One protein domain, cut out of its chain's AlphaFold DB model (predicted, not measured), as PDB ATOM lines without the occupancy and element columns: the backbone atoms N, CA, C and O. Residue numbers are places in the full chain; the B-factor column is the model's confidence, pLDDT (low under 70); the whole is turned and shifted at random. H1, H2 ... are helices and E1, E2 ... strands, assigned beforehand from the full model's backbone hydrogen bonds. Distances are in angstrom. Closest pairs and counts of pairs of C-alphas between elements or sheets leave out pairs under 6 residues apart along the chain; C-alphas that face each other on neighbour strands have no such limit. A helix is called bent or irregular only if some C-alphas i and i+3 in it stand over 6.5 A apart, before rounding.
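What this domain is: This is residues 9 to 104 of the 238 residues of an uncharacterized protein of Firmicutes bacterium (UniProt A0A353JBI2). A short two-stranded ribbon, E2 and E3, lies in the middle between a group of helices on one side, where H3 comes nearest to it with H1 alongside and H2 at the corner, and the single helix H5 on the other. A looped region holding E1 and the bend at Lys 60 makes one end of the long axis, and residues 77 to 82, just before the small helix H4, stick out at the other. The printed part has 96 residues with five named helices and three named strands, in the order H1 H2 H3 E1 E2 H4 E3 H5; the sheet order is E2 - E3, antiparallel, and the class is mixed, helices and strands. The whole is compact, with a radius of gyration of the C-alphas of 13.2 A and spans of 43 by 30 by 23 A.

Where its parts are: E2 is residues 69 to 72, 9.8 A long, with C-alpha 69 at (39.651, 21.951, 48.721), and E3 is residues 92 to 95, 9.2 A. H3, residues 31 to 41, is the longest helix at 15.6 A. H1, residues 9 to 18, is 14.3 A long and begins with C-alpha 9 at (21.326, 10.047, 43.251). H2 is residues 24 to 29, E1 residues 64 to 66 and H4 residues 83 to 86. H5, residues 97 to 104, is 9.9 A long and ends with C-alpha 104 at (49.152, 15.152, 53.234); it is only just irregular, C-alphas 101 and 104 being 6.52 A apart.

How they stand to each other: E2 and E3 are antiparallel neighbours at 138 degrees, with N 71 and O 93 at 2.9 A and N 93 and O 71 at 2.8 A, within hydrogen-bond range. The closest C-alphas of H3 and E3 are those of Thr 38 and Pro 94, 6.2 A apart; those of E2 and H5 are Asp 71 and Asn 100, 5.7 A. H1 and H3 touch, closest at the C-alphas of Leu 14 and Phe 37, 6.1 A, with a shallow tilt of 25 degrees, opposite ways. H2 and H3 only just touch, with 3 pairs of C-alphas within 8 A, and only at the corner; their closest C-alphas are those of Ser 28 and Ala 34, 5.6 A. H2 and H4 are close but not clearly touching, with the C-alphas of Tyr 24 and Gln 86 closest at 6.0 A. E1 pairs with no named strand, but residues 57 to 58 pair with its residues, antiparallel; it runs on into E2 across a break of 2 residues, at 74 degrees. H3 and H5 are apart. Every O i to N i+4 pair is within hydrogen-bond range in H1, H2 and H3, and 2 of 4 are in H5; H4 is too short for such a pair.

The domain as a whole: The two C-alphas farthest apart, those of Lys 60 and Lys 79, are 44.1 A apart. The printed part has no cut. The link from H3 to E1, residues 42 to 63, is long. The mean pLDDT of the printed part is 92.9, and residues 77 to 83 are under 70.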
ATOM      1  N   ASN A   9      21.518   8.838  44.045       98.00
ATOM      2  CA  ASN A   9      21.326  10.047  43.251       98.00
ATOM      3  C   ASN A   9      22.555  10.951  43.345       98.00
ATOM      4  O   ASN A   9      23.087  11.366  42.318       98.00
ATOM      5  N   GLN A  10      23.079  11.177  44.552       98.25
ATOM      6  CA  GLN A  10      24.321  11.914  44.771       98.25
ATOM      7  C   GLN A  10      25.472  11.268  43.997       98.25
ATOM      8  O   GLN A  10      26.180  11.949  43.257       98.25
ATOM      9  N   ARG A  11      25.649   9.944  44.102       98.19
ATOM     10  CA  ARG A  11      26.703   9.219  43.367       98.19
ATOM     11  C   ARG A  11      26.558   9.374  41.856       98.19
ATOM     12  O   ARG A  11      27.569   9.547  41.175       98.19
ATOM     13  N   LYS A  12      25.331   9.304  41.333       98.19
ATOM     14  CA  LYS A  12      25.040   9.501  39.910       98.19
ATOM     15  C   LYS A  12      25.405  10.920  39.473       98.19
ATOM     16  O   LYS A  12      26.203  11.067  38.552       98.19
ATOM     17  N   SER A  13      24.941  11.941  40.192       98.38
ATOM     18  CA  SER A  13      25.239  13.344  39.879       98.38
ATOM     19  C   SER A  13      26.735  13.662  39.937       98.38
ATOM     20  O   SER A  13      27.243  14.373  39.076       98.38
ATOM     21  N   LEU A  14      27.478  13.109  40.904       98.38
ATOM     22  CA  LEU A  14      28.933  13.295  40.970       98.38
ATOM     23  C   LEU A  14      29.634  12.701  39.740       98.38
ATOM     24  O   LEU A  14      30.514  13.345  39.172       98.38
ATOM     25  N   LYS A  15      29.231  11.501  39.301       97.50
ATOM     26  CA  LYS A  15      29.771  10.874  38.084       97.50
ATOM     27  C   LYS A  15      29.440  11.688  36.831       97.50
ATOM     28  O   LYS A  15      30.327  11.895  36.014       97.50
ATOM     29  N   GLU A  16      28.204  12.174  36.707       97.88
ATOM     30  CA  GLU A  16      27.754  13.007  35.582       97.88
ATOM     31  C   GLU A  16      28.480  14.356  35.506       97.88
ATOM     32  O   GLU A  16      28.721  14.871  34.415       97.88
ATOM     33  N   ILE A  17      28.832  14.952  36.649       97.94
ATOM     34  CA  ILE A  17      29.659  16.165  36.676       97.94
ATOM     35  C   ILE A  17      31.059  15.844  36.155       97.94
ATOM     36  O   ILE A  17      31.542  16.523  35.253       97.94
ATOM     37  N   LEU A  18      31.706  14.812  36.704       96.88
ATOM     38  CA  LEU A  18      33.097  14.492  36.381       96.88
ATOM     39  C   LEU A  18      33.275  13.978  34.946       96.88
ATOM     40  O   LEU A  18      34.299  14.271  34.336       96.88
ATOM     41  N   SER A  19      32.281  13.293  34.369       95.81
ATOM     42  CA  SER A  19      32.343  12.785  32.988       95.81
ATOM     43  C   SER A  19      32.407  13.878  31.918       95.81
ATOM     44  O   SER A  19      32.677  13.574  30.761       95.81
ATOM     45  N   LYS A  20      32.150  15.142  32.278       96.81
ATOM     46  CA  LYS A  20      32.255  16.302  31.375       96.81
ATOM     47  C   LYS A  20      33.693  16.794  31.193       96.81
ATOM     48  O   LYS A  20      33.923  17.707  30.407       96.81
ATOM     49  N   PHE A  21      34.647  16.233  31.934       94.44
ATOM     50  CA  PHE A  21      36.027  16.694  31.965       94.44
ATOM     51  C   PHE A  21      36.985  15.550  31.635       94.44
ATOM     52  O   PHE A  21      36.770  14.409  32.030       94.44
ATOM     53  N   GLU A  22      38.081  15.866  30.949       91.12
ATOM     54  CA  GLU A  22      39.139  14.892  30.638       91.12
ATOM     55  C   GLU A  22      40.269  14.902  31.675       91.12
ATOM     56  O   GLU A  22      40.993  13.919  31.843       91.12
ATOM     57  N   THR A  23      40.436  16.019  32.395       91.81
ATOM     58  CA  THR A  23      41.478  16.175  33.412       91.81
ATOM     59  C   THR A  23      40.930  16.784  34.695       91.81
ATOM     60  O   THR A  23      39.986  17.576  34.687       91.81
ATOM     61  N   TYR A  24      41.587  16.494  35.821       92.31
ATOM     62  CA  TYR A  24      41.283  17.179  37.078       92.31
ATOM     63  C   TYR A  24      41.484  18.698  36.976       92.31
ATOM     64  O   TYR A  24      40.738  19.458  37.587       92.31
ATOM     65  N   SER A  25      42.472  19.168  36.202       92.62
ATOM     66  CA  SER A  25      42.736  20.607  36.084       92.62
ATOM     67  C   SER A  25      41.580  21.333  35.401       92.62
ATOM     68  O   SER A  25      41.201  22.405  35.858       92.62
ATOM     69  N   SER A  26      40.997  20.761  34.343       94.81
ATOM     70  CA  SER A  26      39.829  21.355  33.686       94.81
ATOM     71  C   SER A  26      38.601  21.330  34.600       94.81
ATOM     72  O   SER A  26      37.920  22.342  34.709       94.81
ATOM     73  N   PHE A  27      38.374  20.228  35.327       96.06
ATOM     74  CA  PHE A  27      37.298  20.128  36.322       96.06
ATOM     75  C   PHE A  27      37.432  21.163  37.451       96.06
ATOM     76  O   PHE A  27      36.497  21.890  37.758       96.06
ATOM     77  N   SER A  28      38.600  21.229  38.091       94.38
ATOM     78  CA  SER A  28      38.819  22.068  39.277       94.38
ATOM     79  C   SER A  28      38.843  23.569  38.972       94.38
ATOM     80  O   SER A  28      38.532  24.362  39.868       94.38
ATOM     81  N   ASN A  29      39.180  23.946  37.732       96.25
ATOM     82  CA  ASN A  29      39.114  25.322  37.236       96.25
ATOM     83  C   ASN A  29      37.684  25.755  36.868       96.25
ATOM     84  O   ASN A  29      37.391  26.953  36.902       96.25
ATOM     85  N   ASP A  30      36.788  24.814  36.558       97.81
ATOM     86  CA  ASP A  30      35.365  25.092  36.369       97.81
ATOM     87  C   ASP A  30      34.691  25.299  37.735       97.81
ATOM     88  O   ASP A  30      34.492  24.371  38.529       97.81
ATOM     89  N   LYS A  31      34.373  26.561  38.047       96.06
ATOM     90  CA  LYS A  31      33.812  26.923  39.353       96.06
ATOM     91  C   LYS A  31      32.443  26.291  39.575       96.06
ATOM     92  O   LYS A  31      32.226  25.775  40.668       96.06
ATOM     93  N   ASP A  32      31.563  26.304  38.577       97.12
ATOM     94  CA  ASP A  32      30.211  25.758  38.710       97.12
ATOM     95  C   ASP A  32      30.264  24.255  39.010       97.12
ATOM     96  O   ASP A  32      29.610  23.778  39.944       97.12
ATOM     97  N   ALA A  33      31.109  23.508  38.294       98.00
ATOM     98  CA  ALA A  33      31.292  22.077  38.505       98.00
ATOM     99  C   ALA A  33      31.920  21.760  39.869       98.00
ATOM    100  O   ALA A  33      31.392  20.925  40.609       98.00
ATOM    101  N   ALA A  34      33.013  22.432  40.246       97.81
ATOM    102  CA  ALA A  34      33.708  22.162  41.506       97.81
ATOM    103  C   ALA A  34      32.875  22.558  42.744       97.81
ATOM    104  O   ALA A  34      32.896  21.870  43.774       97.81
ATOM    105  N   TYR A  35      32.113  23.653  42.663       98.19
ATOM    106  CA  TYR A  35      31.178  24.045  43.720       98.19
ATOM    107  C   TYR A  35      29.982  23.094  43.791       98.19
ATOM    108  O   TYR A  35      29.622  22.666  44.887       98.19
ATOM    109  N   SER A  36      29.415  22.695  42.650       98.12
ATOM    110  CA  SER A  36      28.336  21.700  42.614       98.12
ATOM    111  C   SER A  36      28.788  20.365  43.207       98.12
ATOM    112  O   SER A  36      28.094  19.811  44.054       98.12
ATOM    113  N   PHE A  37      29.985  19.892  42.848       98.50
ATOM    114  CA  PHE A  37      30.577  18.653  43.356       98.50
ATOM    115  C   PHE A  37      30.666  18.638  44.889       98.50
ATOM    116  O   PHE A  37      30.147  17.739  45.551       98.50
ATOM    117  N   THR A  38      31.281  19.669  45.473       97.88
ATOM    118  CA  THR A  38      31.437  19.775  46.934       97.88
ATOM    119  C   THR A  38      30.102  19.994  47.649       97.88
ATOM    120  O   THR A  38      29.881  19.422  48.716       97.88
ATOM    121  N   ASN A  39      29.182  20.751  47.041       97.69
ATOM    122  CA  ASN A  39      27.840  20.973  47.573       97.69
ATOM    123  C   ASN A  39      27.001  19.684  47.608       97.69
ATOM    124  O   ASN A  39      26.317  19.446  48.599       97.69
ATOM    125  N   ILE A  40      27.084  18.838  46.572       98.06
ATOM    126  CA  ILE A  40      26.398  17.534  46.527       98.06
ATOM    127  C   ILE A  40      26.896  16.617  47.647       98.06
ATOM    128  O   ILE A  40      26.089  15.935  48.273       98.06
ATOM    129  N   ILE A  41      28.205  16.606  47.921       97.31
ATOM    130  CA  ILE A  41      28.780  15.792  49.003       97.31
ATOM    131  C   ILE A  41      28.358  16.317  50.383       97.31
ATOM    132  O   ILE A  41      28.132  15.527  51.298       97.31
ATOM    133  N   GLY A  42      28.248  17.637  50.548       95.12
ATOM    134  CA  GLY A  42      27.559  18.252  51.687       95.12
ATOM    135  C   GLY A  42      28.249  18.117  53.052       95.12
ATOM    136  O   GLY A  42      27.627  18.397  54.079       95.12
ATOM    137  N   VAL A  43      29.524  17.713  53.104       93.12
ATOM    138  CA  VAL A  43      30.290  17.678  54.362       93.12
ATOM    139  C   VAL A  43      30.624  19.092  54.825       93.12
ATOM    140  O   VAL A  43      31.190  19.879  54.073       93.12
ATOM    141  N   LYS A  44      30.308  19.433  56.079       97.12
ATOM    142  CA  LYS A  44      30.560  20.787  56.606       97.12
ATOM    143  C   LYS A  44      31.852  20.880  57.401       97.12
ATOM    144  O   LYS A  44      32.281  21.990  57.688       97.12
ATOM    145  N   VAL A  45      32.470  19.753  57.747       97.94
ATOM    146  CA  VAL A  45      33.739  19.691  58.482       97.94
ATOM    147  C   VAL A  45      34.657  18.677  57.821       97.94
ATOM    148  O   VAL A  45      34.205  17.626  57.365       97.94
ATOM    149  N   CYS A  46      35.952  18.981  57.792       98.69
ATOM    150  CA  CYS A  46      36.941  18.183  57.094       98.69
ATOM    151  C   CYS A  46      36.916  16.714  57.558       98.69
ATOM    152  O   CYS A  46      37.133  16.444  58.746       98.69
ATOM    153  N   PRO A  47      36.760  15.747  56.636       98.12
ATOM    154  CA  PRO A  47      36.651  14.331  56.973       98.12
ATOM    155  C   PRO A  47      37.978  13.706  57.427       98.12
ATOM    156  O   PRO A  47      37.972  12.603  57.960       98.12
ATOM    157  N   TYR A  48      39.110  14.396  57.251       98.50
ATOM    158  CA  TYR A  48      40.419  13.932  57.726       98.50
ATOM    159  C   TYR A  48      40.758  14.348  59.149       98.50
ATOM    160  O   TYR A  48      41.529  13.653  59.801       98.50
ATOM    161  N   CYS A  49      40.243  15.484  59.624       98.69
ATOM    162  CA  CYS A  49      40.606  15.999  60.944       98.69
ATOM    163  C   CYS A  49      39.420  16.253  61.862       98.69
ATOM    164  O   CYS A  49      39.621  16.203  63.062       98.69
ATOM    165  N   ASN A  50      38.212  16.493  61.349       98.56
ATOM    166  CA  ASN A  50      37.062  16.968  62.125       98.56
ATOM    167  C   ASN A  50      37.347  18.240  62.965       98.56
ATOM    168  O   ASN A  50      36.713  18.458  63.987       98.56
ATOM    169  N   ILE A  51      38.286  19.087  62.521       98.44
ATOM    170  CA  ILE A  51      38.618  20.379  63.151       98.44
ATOM    171  C   ILE A  51      38.110  21.523  62.267       98.44
ATOM    172  O   ILE A  51      37.224  22.272  62.662       98.44
ATOM    173  N   GLU A  52      38.616  21.626  61.038       98.12
ATOM    174  CA  GLU A  52      38.305  22.748  60.144       98.12
ATOM    175  C   GLU A  52      36.967  22.574  59.428       98.12
ATOM    176  O   GLU A  52      36.650  21.482  58.940       98.12
ATOM    177  N   TYR A  53      36.221  23.668  59.286       97.88
ATOM    178  CA  TYR A  53      35.021  23.694  58.459       97.88
ATOM    179  C   TYR A  53      35.351  23.588  56.959       97.88
ATOM    180  O   TYR A  53      36.354  24.109  56.475       97.88
ATOM    181  N   THR A  54      34.481  22.902  56.221       96.31
ATOM    182  CA  THR A  54      34.597  22.586  54.786       96.31
ATOM    183  C   THR A  54      33.262  22.743  54.058       96.31
ATOM    184  O   THR A  54      32.993  22.025  53.102       96.31
ATOM    185  N   TYR A  55      32.384  23.630  54.527       95.56
ATOM    186  CA  TYR A  55      31.091  23.872  53.885       95.56
ATOM    187  C   TYR A  55      31.239  24.654  52.568       95.56
ATOM    188  O   TYR A  55      32.167  25.441  52.395       95.56
ATOM    189  N   THR A  56      30.293  24.463  51.649       96.94
ATOM    190  CA  THR A  56      30.195  25.234  50.401       96.94
ATOM    191  C   THR A  56      29.224  26.398  50.593       96.94
ATOM    192  O   THR A  56      28.125  26.208  51.110       96.94
ATOM    193  N   VAL A  57      29.618  27.608  50.188       96.62
ATOM    194  CA  VAL A  57      28.821  28.833  50.342       96.62
ATOM    195  C   VAL A  57      28.598  29.502  48.997       96.62
ATOM    196  O   VAL A  57      29.536  29.776  48.241       96.62
ATOM    197  N   TYR A  58      27.338  29.855  48.770       96.56
ATOM    198  CA  TYR A  58      26.907  30.776  47.730       96.56
ATOM    199  C   TYR A  58      26.347  32.036  48.393       96.56
ATOM    200  O   TYR A  58      25.731  31.964  49.459       96.56
ATOM    201  N   ASN A  59      26.543  33.203  47.783       94.56
ATOM    202  CA  ASN A  59      25.928  34.433  48.285       94.56
ATOM    203  C   ASN A  59      24.435  34.511  47.909       94.56
ATOM    204  O   ASN A  59      23.917  33.685  47.158       94.56
ATOM    205  N   LYS A  60      23.740  35.562  48.368       93.25
ATOM    206  CA  LYS A  60      22.310  35.792  48.074       93.25
ATOM    207  C   LYS A  60      21.973  35.832  46.573       93.25
ATOM    208  O   LYS A  60      20.840  35.560  46.202       93.25
ATOM    209  N   LYS A  61      22.945  36.151  45.710       95.00
ATOM    210  CA  LYS A  61      22.816  36.178  44.240       95.00
ATOM    211  C   LYS A  61      23.295  34.871  43.580       95.00
ATOM    212  O   LYS A  61      23.616  34.882  42.398       95.00
ATOM    213  N   ARG A  62      23.407  33.773  44.345       91.56
ATOM    214  CA  ARG A  62      23.935  32.460  43.922       91.56
ATOM    215  C   ARG A  62      25.364  32.480  43.363       91.56
ATOM    216  O   ARG A  62      25.771  31.541  42.694       91.56
ATOM    217  N   LYS A  63      26.162  33.512  43.657       95.12
ATOM    218  CA  LYS A  63      27.579  33.522  43.261       95.12
ATOM    219  C   LYS A  63      28.410  32.688  44.230       95.12
ATOM    220  O   LYS A  63      28.203  32.770  45.441       95.12
ATOM    221  N   HIS A  64      29.377  31.965  43.681       96.88
ATOM    222  CA  HIS A  64      30.430  31.245  44.396       96.88
ATOM    223  C   HIS A  64      31.143  32.143  45.419       96.88
ATOM    224  O   HIS A  64      31.670  33.191  45.041       96.88
ATOM    225  N   VAL A  65      31.160  31.744  46.694       96.81
ATOM    226  CA  VAL A  65      31.885  32.457  47.764       96.81
ATOM    227  C   VAL A  65      33.084  31.646  48.226       96.81
ATOM    228  O   VAL A  65      34.217  32.099  48.094       96.81
ATOM    229  N   LEU A  66      32.837  30.449  48.758       95.94
ATOM    230  CA  LEU A  66      33.889  29.528  49.174       95.94
ATOM    231  C   LEU A  66      33.412  28.080  49.055       95.94
ATOM    232  O   LEU A  66      32.220  27.794  49.163       95.94
ATOM    233  N   ARG A  67      34.361  27.173  48.857       96.88
ATOM    234  CA  ARG A  67      34.178  25.721  48.911       96.88
ATOM    235  C   ARG A  67      35.398  25.106  49.604       96.88
ATOM    236  O   ARG A  67      36.435  25.771  49.659       96.88
ATOM    237  N   PRO A  68      35.327  23.860  50.088       97.38
ATOM    238  CA  PRO A  68      36.529  23.156  50.515       97.38
ATOM    239  C   PRO A  68      37.472  22.864  49.351       97.38
ATOM    240  O   PRO A  68      37.055  22.863  48.188       97.38
ATOM    241  N   ASP A  69      38.724  22.554  49.675       96.81
ATOM    242  CA  ASP A  69      39.651  21.951  48.721       96.81
ATOM    243  C   ASP A  69      39.197  20.540  48.353       96.81
ATOM    244  O   ASP A  69      38.464  19.894  49.101       96.81
ATOM    245  N   ILE A  70      39.648  20.056  47.199       97.38
ATOM    246  CA  ILE A  70      39.368  18.702  46.725       97.38
ATOM    247  C   ILE A  70      40.706  17.964  46.674       97.38
ATOM    248  O   ILE A  70      41.505  18.162  45.761       97.38
ATOM    249  N   ASP A  71      40.968  17.151  47.694       96.50
ATOM    250  CA  ASP A  71      42.176  16.329  47.773       96.50
ATOM    251  C   ASP A  71      42.013  15.068  46.924       96.50
ATOM    252  O   ASP A  71      40.928  14.490  46.854       96.50
ATOM    253  N   HIS A  72      43.109  14.602  46.331       95.44
ATOM    254  CA  HIS A  72      43.149  13.275  45.732       95.44
ATOM    255  C   HIS A  72      43.547  12.264  46.797       95.44
ATOM    256  O   HIS A  72      44.712  12.261  47.197       95.44
ATOM    257  N   PHE A  73      42.640  11.382  47.224       95.69
ATOM    258  CA  PHE A  73      42.946  10.372  48.236       95.69
ATOM    259  C   PHE A  73      44.219   9.610  47.861       95.69
ATOM    260  O   PHE A  73      45.193   9.679  48.598       95.69
ATOM    261  N   VAL A  74      44.264   8.994  46.681       93.62
ATOM    262  CA  VAL A  74      45.492   8.506  46.050       93.62
ATOM    263  C   VAL A  74      46.133   9.666  45.280       93.62
ATOM    264  O   VAL A  74      45.556  10.125  44.289       93.62
ATOM    265  N   PRO A  75      47.322  10.151  45.685       87.12
ATOM    266  CA  PRO A  75      47.923  11.334  45.085       87.12
ATOM    267  C   PRO A  75      48.284  11.112  43.612       87.12
ATOM    268  O   PRO A  75      48.649  10.014  43.173       87.12
ATOM    269  N   LYS A  76      48.282  12.212  42.859       74.69
ATOM    270  CA  LYS A  76      48.832  12.261  41.507       74.69
ATOM    271  C   LYS A  76      50.354  12.116  41.584       74.69
ATOM    272  O   LYS A  76      51.052  13.047  41.979       74.69
ATOM    273  N   ASN A  77      50.887  10.955  41.215       64.12
ATOM    274  CA  ASN A  77      52.327  10.758  41.066       64.12
ATOM    275  C   ASN A  77      52.639  10.140  39.693       64.12
ATOM    276  O   ASN A  77      51.755   9.621  39.011       64.12
ATOM    277  N   LYS A  78      53.912  10.198  39.273       49.19
ATOM    278  CA  LYS A  78      54.366   9.643  37.982       49.19
ATOM    279  C   LYS A  78      54.055   8.143  37.816       49.19
ATOM    280  O   LYS A  78      54.038   7.670  36.690       49.19
ATOM    281  N   LYS A  79      53.828   7.409  38.917       49.19
ATOM    282  CA  LYS A  79      53.539   5.966  38.919       49.19
ATOM    283  C   LYS A  79      52.050   5.654  38.755       49.19
ATOM    284  O   LYS A  79      51.726   4.615  38.199       49.19
ATOM    285  N   THR A  80      51.150   6.517  39.235       55.31
ATOM    286  CA  THR A  80      49.707   6.277  39.137       55.31
ATOM    287  C   THR A  80      49.169   6.672  37.779       55.31
ATOM    288  O   THR A  80      48.360   5.911  37.271       55.31
ATOM    289  N   GLY A  81      49.632   7.791  37.193       56.03
ATOM    290  CA  GLY A  81      49.542   8.169  35.766       56.03
ATOM    291  C   GLY A  81      48.169   8.155  35.078       56.03
ATOM    292  O   GLY A  81      48.049   8.679  33.979       56.03
ATOM    293  N   ASN A  82      47.140   7.589  35.704       65.62
ATOM    294  CA  ASN A  82      45.876   7.212  35.114       65.62
ATOM    295  C   ASN A  82      44.918   8.397  35.246       65.62
ATOM    296  O   ASN A  82      44.475   8.697  36.362       65.62
ATOM    297  N   PRO A  83      44.597   9.088  34.142       65.62
ATOM    298  CA  PRO A  83      43.691  10.229  34.172       65.62
ATOM    299  C   PRO A  83      42.307   9.849  34.706       65.62
ATOM    300  O   PRO A  83      41.677  10.663  35.373       65.62
ATOM    301  N   LYS A  84      41.873   8.591  34.510       72.44
ATOM    302  CA  LYS A  84      40.572   8.106  34.992       72.44
ATOM    303  C   LYS A  84      40.489   8.134  36.517       72.44
ATOM    304  O   LYS A  84      39.526   8.665  37.049       72.44
ATOM    305  N   LEU A  85      41.542   7.701  37.218       82.38
ATOM    306  CA  LEU A  85      41.585   7.726  38.687       82.38
ATOM    307  C   LEU A  85      41.554   9.160  39.254       82.38
ATOM    308  O   LEU A  85      41.070   9.381  40.361       82.38
ATOM    309  N   GLN A  86      42.060  10.154  38.513       85.75
ATOM    310  CA  GLN A  86      42.013  11.568  38.930       85.75
ATOM    311  C   GLN A  86      40.603  12.172  38.845       85.75
ATOM    312  O   GLN A  86      40.346  13.203  39.457       85.75
ATOM    313  N   LEU A  87      39.695  11.540  38.101       91.56
ATOM    314  CA  LEU A  87      38.302  11.962  37.938       91.56
ATOM    315  C   LEU A  87      37.314  10.914  38.468       91.56
ATOM    316  O   LEU A  87      36.135  10.912  38.121       91.56
ATOM    317  N   GLU A  88      37.771  10.035  39.356       93.75
ATOM    318  CA  GLU A  88      36.887   9.187  40.145       93.75
ATOM    319  C   GLU A  88      36.456   9.941  41.401       93.75
ATOM    320  O   GLU A  88      37.292  10.327  42.217       93.75
ATOM    321  N   PHE A  89      35.147  10.122  41.607       95.94
ATOM    322  CA  PHE A  89      34.641  10.857  42.778       95.94
ATOM    323  C   PHE A  89      35.103  10.238  44.106       95.94
ATOM    324  O   PHE A  89      35.265  10.936  45.100       95.94
ATOM    325  N   THR A  90      35.336   8.926  44.125       95.38
ATOM    326  CA  THR A  90      35.840   8.190  45.286       95.38
ATOM    327  C   THR A  90      37.275   8.574  45.613       95.38
ATOM    328  O   THR A  90      37.661   8.498  46.772       95.38
ATOM    329  N   ASN A  91      38.042   9.048  44.632       96.06
ATOM    330  CA  ASN A  91      39.378   9.578  44.829       96.06
ATOM    331  C   ASN A  91      39.383  11.080  45.172       96.06
ATOM    332  O   ASN A  91      40.427  11.587  45.553       96.06
ATOM    333  N   LEU A  92      38.260  11.795  45.062       97.06
ATOM    334  CA  LEU A  92      38.178  13.248  45.247       97.06
ATOM    335  C   LEU A  92      37.493  13.603  46.573       97.06
ATOM    336  O   LEU A  92      36.269  13.579  46.680       97.06
ATOM    337  N   ILE A  93      38.282  13.947  47.594       97.88
ATOM    338  CA  ILE A  93      37.810  14.191  48.961       97.88
ATOM    339  C   ILE A  93      37.698  15.699  49.242       97.88
ATOM    340  O   ILE A  93      38.726  16.382  49.293       97.88
ATOM    341  N   PRO A  94      36.499  16.235  49.538       97.56
ATOM    342  CA  PRO A  94      36.366  17.581  50.079       97.56
ATOM    343  C   PRO A  94      37.079  17.673  51.429       97.56
ATOM    344  O   PRO A  94      36.730  16.973  52.381       97.56
ATOM    345  N   SER A  95      38.104  18.509  51.526       97.94
ATOM    346  CA  SER A  95      38.965  18.593  52.700       97.94
ATOM    347  C   SER A  95      39.408  20.030  52.977       97.94
ATOM    348  O   SER A  95      39.164  20.946  52.195       97.94
ATOM    349  N   CYS A  96      40.000  20.255  54.151       98.50
ATOM    350  CA  CYS A  96      40.559  21.560  54.481       98.50
ATOM    351  C   CYS A  96      41.963  21.717  53.891       98.50
ATOM    352  O   CYS A  96      42.719  20.744  53.804       98.50
ATOM    353  N   LEU A  97      42.334  22.966  53.607       97.38
ATOM    354  CA  LEU A  97      43.646  23.347  53.080       97.38
ATOM    355  C   LEU A  97      44.804  22.813  53.943       97.38
ATOM    356  O   LEU A  97      45.823  22.372  53.425       97.38
ATOM    357  N   VAL A  98      44.653  22.789  55.272       98.31
ATOM    358  CA  VAL A  98      45.698  22.281  56.181       98.31
ATOM    359  C   VAL A  98      45.946  20.784  55.966       98.31
ATOM    360  O   VAL A  98      47.091  20.355  55.813       98.31
ATOM    361  N   CYS A  99      44.887  19.971  55.936       98.56
ATOM    362  CA  CYS A  99      45.023  18.529  55.731       98.56
ATOM    363  C   CYS A  99      45.536  18.206  54.328       98.56
ATOM    364  O   CYS A  99      46.450  17.393  54.210       98.56
ATOM    365  N   ASN A 100      44.981  18.861  53.307       97.56
ATOM    366  CA  ASN A 100      45.344  18.656  51.911       97.56
ATOM    367  C   ASN A 100      46.757  19.189  51.601       97.56
ATOM    368  O   ASN A 100      47.703  18.423  51.428       97.56
ATOM    369  N   GLU A 101      46.930  20.510  51.629       95.50
ATOM    370  CA  GLU A 101      48.087  21.209  51.055       95.50
ATOM    371  C   GLU A 101      49.290  21.336  51.999       95.50
ATOM    372  O   GLU A 101      50.399  21.660  51.563       95.50
ATOM    373  N   ARG A 102      49.112  21.120  53.308       97.38
ATOM    374  CA  ARG A 102      50.209  21.248  54.290       97.38
ATOM    375  C   ARG A 102      50.663  19.903  54.835       97.38
ATOM    376  O   ARG A 102      51.865  19.650  54.902       97.38
ATOM    377  N   LEU A 103      49.721  19.032  55.195       98.00
ATOM    378  CA  LEU A 103      50.020  17.790  55.910       98.00
ATOM    379  C   LEU A 103      50.146  16.571  54.990       98.00
ATOM    380  O   LEU A 103      51.166  15.873  55.050       98.00
ATOM    381  N   LYS A 104      49.141  16.302  54.147       96.12
ATOM    382  CA  LYS A 104      49.152  15.152  53.234       96.12
ATOM    383  C   LYS A 104      50.021  15.409  52.008       96.12
ATOM    384  O   LYS A 104      50.948  14.634  51.767       96.12
TER     385      LYS A 104